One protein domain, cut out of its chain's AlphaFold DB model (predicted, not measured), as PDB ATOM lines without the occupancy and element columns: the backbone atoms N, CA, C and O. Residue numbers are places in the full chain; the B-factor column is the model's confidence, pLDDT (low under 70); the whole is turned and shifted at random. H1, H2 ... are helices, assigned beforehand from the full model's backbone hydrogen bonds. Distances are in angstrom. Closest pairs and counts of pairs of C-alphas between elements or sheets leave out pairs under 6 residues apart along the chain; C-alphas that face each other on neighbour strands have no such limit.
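What this domain is: This is residues 2 to 48 of the 50 residues of the protein "DUF3309 domain-containing protein" of Verrucomicrobia bacterium (UniProt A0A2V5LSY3). Picture an open, flat arch: H2 makes one arm, H1 the other, and residues 17 to 30 curve between them with no named element. The middle is empty. The printed part has 47 residues with two named helices, H1 then H2, and no named strand; the class is all helix. It is extended, with a radius of gyration of the C-alphas of 15.3 A and spans of 42 by 37 by 10 A.

Where its parts are: Find C-alpha 31 at (402.222, 109.916, 81.820); from there H2, residues 31 to 46, runs 23.0 A to C-alpha 46 at (387.740, 124.338, 71.329). Then find C-alpha 2 at (371.977, 100.500, 64.312), where H1, residues 2 to 16, begins; it is 21.1 A long.

How they stand to each other: H2 and H1 are apart, with no C-alpha of the one within 8 A of the other. In both, every O i to N i+4 pair is within hydrogen-bond range. Residues 2 to 48 stand free.

The domain as a whole: The C-alphas farthest apart are those of Gly 2 and Tyr 28, at 43.3 A. The printed part has no cut, and the link from H1 to H2 is long. Look for pLDDT under 70 at residues 17 to 33; the mean of the printed part is 75.8.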
ATOM      1  N   GLY A   2     371.896 101.264  63.048       87.31
ATOM      2  CA  GLY A   2     371.977 100.500  64.312       87.31
ATOM      3  C   GLY A   2     373.381 100.014  64.717       87.31
ATOM      4  O   GLY A   2     373.689  99.965  65.901       87.31
ATOM      5  N   THR A   3     374.264  99.731  63.755       88.69
ATOM      6  CA  THR A   3     375.657  99.308  64.010       88.69
ATOM      7  C   THR A   3     376.508 100.398  64.659       88.69
ATOM      8  O   THR A   3     377.293 100.109  65.552       88.69
ATOM      9  N   ILE A   4     376.318 101.656  64.255       91.06
ATOM     10  CA  ILE A   4     377.049 102.808  64.805       91.06
ATOM     11  C   ILE A   4     376.656 103.035  66.270       91.06
ATOM     12  O   ILE A   4     377.524 103.194  67.121       91.06
ATOM     13  N   LEU A   5     375.356 102.972  66.579       92.81
ATOM     14  CA  LEU A   5     374.852 103.054  67.957       92.81
ATOM     15  C   LEU A   5     375.406 101.932  68.844       92.81
ATOM     16  O   LEU A   5     375.763 102.177  69.993       92.81
ATOM     17  N   LEU A   6     375.524 100.720  68.301       93.12
ATOM     18  CA  LEU A   6     376.067  99.564  69.012       93.12
ATOM     19  C   LEU A   6     377.559  99.750  69.341       93.12
ATOM     20  O   LEU A   6     377.974  99.470  70.463       93.12
ATOM     21  N   ILE A   7     378.349 100.301  68.411       92.81
ATOM     22  CA  ILE A   7     379.768 100.632  68.638       92.81
ATOM     23  C   ILE A   7     379.916 101.678  69.750       92.81
ATOM     24  O   ILE A   7     380.724 101.496  70.659       92.81
ATOM     25  N   ILE A   8     379.115 102.747  69.710       92.38
ATOM     26  CA  ILE A   8     379.128 103.806  70.734       92.38
ATOM     27  C   ILE A   8     378.801 103.226  72.115       92.38
ATOM     28  O   ILE A   8     379.466 103.555  73.097       92.38
ATOM     29  N   LEU A   9     377.818 102.328  72.190       91.25
ATOM     30  CA  LEU A   9     377.418 101.686  73.439       91.25
ATOM     31  C   LEU A   9     378.530 100.791  74.012       91.25
ATOM     32  O   LEU A   9     378.781 100.823  75.215       91.25
ATOM     33  N   ILE A  10     379.237 100.041  73.160       90.31
ATOM     34  CA  ILE A  10     380.389  99.220  73.571       90.31
ATOM     35  C   ILE A  10     381.535 100.101  74.089       90.31
ATOM     36  O   ILE A  10     382.112  99.794  75.130       90.31
ATOM     37  N   LEU A  11     381.847 101.207  73.408       86.69
ATOM     38  CA  LEU A  11     382.887 102.146  73.844       86.69
ATOM     39  C   LEU A  11     382.551 102.783  75.198       86.69
ATOM     40  O   LEU A  11     383.426 102.883  76.058       86.69
ATOM     41  N   LEU A  12     381.284 103.158  75.408       85.50
ATOM     42  CA  LEU A  12     380.798 103.659  76.695       85.50
ATOM     43  C   LEU A  12     380.935 102.614  77.803       85.50
ATOM     44  O   LEU A  12     381.386 102.953  78.892       85.50
ATOM     45  N   LEU A  13     380.604 101.349  77.532       85.00
ATOM     46  CA  LEU A  13     380.768 100.265  78.502       85.00
ATOM     47  C   LEU A  13     382.244 100.035  78.860       85.00
ATOM     48  O   LEU A  13     382.563  99.912  80.038       85.00
ATOM     49  N   ILE A  14     383.155 100.040  77.882       79.00
ATOM     50  CA  ILE A  14     384.600  99.878  78.126       79.00
ATOM     51  C   ILE A  14     385.173 101.071  78.909       79.00
ATOM     52  O   ILE A  14     385.999 100.874  79.796       79.00
ATOM     53  N   GLY A  15     384.735 102.297  78.602       72.75
ATOM     54  CA  GLY A  15     385.170 103.514  79.295       72.75
ATOM     55  C   GLY A  15     384.571 103.693  80.695       72.75
ATOM     56  O   GLY A  15     385.199 104.315  81.545       72.75
ATOM     57  N   ALA A  16     383.379 103.141  80.947       77.69
ATOM     58  CA  ALA A  16     382.713 103.174  82.251       77.69
ATOM     59  C   ALA A  16     383.180 102.057  83.196       77.69
ATOM     60  O   ALA A  16     382.987 102.156  84.409       77.69
ATOM     61  N   LEU A  17     383.784 100.994  82.662       67.56
ATOM     62  CA  LEU A  17     384.394  99.956  83.477       67.56
ATOM     63  C   LEU A  17     385.718 100.483  84.059       67.56
ATOM     64  O   LEU A  17     386.625 100.825  83.295       67.56
ATOM     65  N   PRO A  18     385.904 100.471  85.394       56.22
ATOM     66  CA  PRO A  18     387.187 100.755  86.038       56.22
ATOM     67  C   PRO A  18     388.164  99.572  85.860       56.22
ATOM     68  O   PRO A  18     388.811  99.126  86.802       56.22
ATOM     69  N   ALA A  19     388.231  99.020  84.646       63.56
ATOM     70  CA  ALA A  19     389.070  97.889  84.262       63.56
ATOM     71  C   ALA A  19     390.466  98.325  83.795       63.56
ATOM     72  O   ALA A  19     391.301  97.475  83.500       63.56
ATOM     73  N   TRP A  20     390.731  99.634  83.738       61.12
ATOM     74  CA  TRP A  20     392.080 100.158  83.573       61.12
ATOM     75  C   TRP A  20     392.782  99.930  84.906       61.12
ATOM     76  O   TRP A  20     392.436 100.605  85.879       61.12
ATOM     77  N   PRO A  21     393.697  98.951  85.008       49.72
ATOM     78  CA  PRO A  21     394.301  98.645  86.284       49.72
ATOM     79  C   PRO A  21     395.071  99.888  86.710       49.72
ATOM     80  O   PRO A  21     396.031 100.307  86.056       49.72
ATOM     81  N   TYR A  22     394.617 100.486  87.809       55.41
ATOM     82  CA  TYR A  22     395.373 101.470  88.557       55.41
ATOM     83  C   TYR A  22     396.610 100.736  89.075       55.41
ATOM     84  O   TYR A  22     396.591 100.097  90.126       55.41
ATOM     85  N   SER A  23     397.668 100.729  88.264       47.16
ATOM     86  CA  SER A  23     398.958 100.216  88.683       47.16
ATOM     87  C   SER A  23     399.403 101.088  89.846       47.16
ATOM     88  O   SER A  23     399.614 102.293  89.717       47.16
ATOM     89  N   THR A  24     399.525 100.460  91.002       55.06
ATOM     90  CA  THR A  24     399.984 100.973  92.293       55.06
ATOM     91  C   THR A  24     401.437 101.498  92.283       55.06
ATOM     92  O   THR A  24     402.090 101.531  93.319       55.06
ATOM     93  N   GLY A  25     401.945 101.937  91.126       53.31
ATOM     94  CA  GLY A  25     403.289 102.467  90.895       53.31
ATOM     95  C   GLY A  25     403.344 103.785  90.109       53.31
ATOM     96  O   GLY A  25     404.427 104.177  89.693       53.31
ATOM     97  N   TRP A  26     402.228 104.502  89.911       54.56
ATOM     98  CA  TRP A  26     402.218 105.850  89.300       54.56
ATOM     99  C   TRP A  26     402.602 106.948  90.303       54.56
ATOM    100  O   TRP A  26     401.949 107.989  90.411       54.56
ATOM    101  N   GLY A  27     403.682 106.709  91.050       52.25
ATOM    102  CA  GLY A  27     404.394 107.788  91.716       52.25
ATOM    103  C   GLY A  27     404.711 108.869  90.684       52.25
ATOM    104  O   GLY A  27     405.226 108.560  89.620       52.25
ATOM    105  N   TYR A  28     404.299 110.101  90.983       55.81
ATOM    106  CA  TYR A  28     404.744 111.361  90.381       55.81
ATOM    107  C   TYR A  28     405.651 111.234  89.120       55.81
ATOM    108  O   TYR A  28     406.847 110.996  89.258       55.81
ATOM    109  N   TRP A  29     405.070 111.536  87.940       47.00
ATOM    110  CA  TRP A  29     405.657 111.734  86.581       47.00
ATOM    111  C   TRP A  29     405.920 110.501  85.678       47.00
ATOM    112  O   TRP A  29     406.361 109.479  86.190       47.00
ATOM    113  N   PRO A  30     405.731 110.563  84.323       54.72
ATOM    114  CA  PRO A  30     405.297 111.675  83.447       54.72
ATOM    115  C   PRO A  30     404.006 111.426  82.613       54.72
ATOM    116  O   PRO A  30     403.579 112.298  81.859       54.72
ATOM    117  N   SER A  31     403.344 110.275  82.711       55.16
ATOM    118  CA  SER A  31     402.222 109.916  81.820       55.16
ATOM    119  C   SER A  31     400.880 110.575  82.182       55.16
ATOM    120  O   SER A  31     400.073 110.842  81.295       55.16
ATOM    121  N   GLY A  32     400.658 110.928  83.454       59.66
ATOM    122  CA  GLY A  32     399.503 111.744  83.868       59.66
ATOM    123  C   GLY A  32     399.617 113.207  83.419       59.66
ATOM    124  O   GLY A  32     398.617 113.837  83.081       59.66
ATOM    125  N   GLY A  33     400.849 113.723  83.338       67.81
ATOM    126  CA  GLY A  33     401.132 115.068  82.838       67.81
ATOM    127  C   GLY A  33     400.790 115.204  81.359       67.81
ATOM    128  O   GLY A  33     400.106 116.146  80.982       67.81
ATOM    129  N   LEU A  34     401.175 114.230  80.528       72.62
ATOM    130  CA  LEU A  34     400.832 114.241  79.101       72.62
ATOM    131  C   LEU A  34     399.321 114.191  78.850       72.62
ATOM    132  O   LEU A  34     398.828 114.929  78.001       72.62
ATOM    133  N   GLY A  35     398.579 113.376  79.608       76.25
ATOM    134  CA  GLY A  35     397.116 113.340  79.523       76.25
ATOM    135  C   GLY A  35     396.474 114.675  79.910       76.25
ATOM    136  O   GLY A  35     395.585 115.161  79.212       76.25
ATOM    137  N   LEU A  36     396.972 115.308  80.975       79.00
ATOM    138  CA  LEU A  36     396.508 116.624  81.408       79.00
ATOM    139  C   LEU A  36     396.846 117.718  80.382       79.00
ATOM    140  O   LEU A  36     395.996 118.549  80.074       79.00
ATOM    141  N   ILE A  37     398.054 117.697  79.818       84.75
ATOM    142  CA  ILE A  37     398.494 118.639  78.780       84.75
ATOM    143  C   ILE A  37     397.617 118.503  77.534       84.75
ATOM    144  O   ILE A  37     397.124 119.508  77.029       84.75
ATOM    145  N   LEU A  38     397.369 117.276  77.064       84.19
ATOM    146  CA  LEU A  38     396.476 117.030  75.929       84.19
ATOM    147  C   LEU A  38     395.063 117.555  76.194       84.19
ATOM    148  O   LEU A  38     394.478 118.199  75.326       84.19
ATOM    149  N   LEU A  39     394.535 117.337  77.397       85.00
ATOM    150  CA  LEU A  39     393.220 117.835  77.797       85.00
ATOM    151  C   LEU A  39     393.162 119.372  77.794       85.00
ATOM    152  O   LEU A  39     392.201 119.945  77.286       85.00
ATOM    153  N   ILE A  40     394.209 120.042  78.284       89.19
ATOM    154  CA  ILE A  40     394.321 121.509  78.254       89.19
ATOM    155  C   ILE A  40     394.357 122.028  76.812       89.19
ATOM    156  O   ILE A  40     393.626 122.959  76.480       89.19
ATOM    157  N   VAL A  41     395.164 121.418  75.940       90.81
ATOM    158  CA  VAL A  41     395.271 121.821  74.526       90.81
ATOM    159  C   VAL A  41     393.931 121.669  73.804       90.81
ATOM    160  O   VAL A  41     393.539 122.562  73.057       90.81
ATOM    161  N   ILE A  42     393.201 120.581  74.060       91.50
ATOM    162  CA  ILE A  42     391.864 120.359  73.492       91.50
ATOM    163  C   ILE A  42     390.891 121.456  73.936       91.50
ATOM    164  O   ILE A  42     390.157 121.985  73.106       91.50
ATOM    165  N   ILE A  43     390.898 121.830  75.219       92.50
ATOM    166  CA  ILE A  43     390.041 122.907  75.732       92.50
ATOM    167  C   ILE A  43     390.374 124.230  75.041       92.50
ATOM    168  O   ILE A  43     389.468 124.885  74.536       92.50
ATOM    169  N   LEU A  44     391.658 124.589  74.969       91.56
ATOM    170  CA  LEU A  44     392.093 125.841  74.349       91.56
ATOM    171  C   LEU A  44     391.742 125.900  72.857       91.56
ATOM    172  O   LEU A  44     391.279 126.936  72.383       91.56
ATOM    173  N   ALA A  45     391.908 124.795  72.127       91.31
ATOM    174  CA  ALA A  45     391.536 124.711  70.717       91.31
ATOM    175  C   ALA A  45     390.016 124.842  70.513       91.31
ATOM    176  O   ALA A  45     389.569 125.509  69.582       91.31
ATOM    177  N   LEU A  46     389.204 124.254  71.399       89.44
ATOM    178  CA  LEU A  46     387.740 124.338  71.329       89.44
ATOM    179  C   LEU A  46     387.197 125.716  71.727       89.44
ATOM    180  O   LEU A  46     386.174 126.139  71.191       89.44
ATOM    181  N   THR A  47     387.869 126.432  72.633       94.12
ATOM    182  CA  THR A  47     387.513 127.814  72.997       94.12
ATOM    183  C   THR A  47     388.116 128.863  72.055       94.12
ATOM    184  O   THR A  47     387.939 130.055  72.291       94.12
ATOM    185  N   GLY A  48     388.809 128.450  70.984       87.75
ATOM    186  CA  GLY A  48     389.412 129.354  69.995       87.75
ATOM    187  C   GLY A  48     390.562 130.190  70.558       87.75
ATOM    188  O   GLY A  48     390.770 131.332  70.152       87.75
TER     189      GLY A  48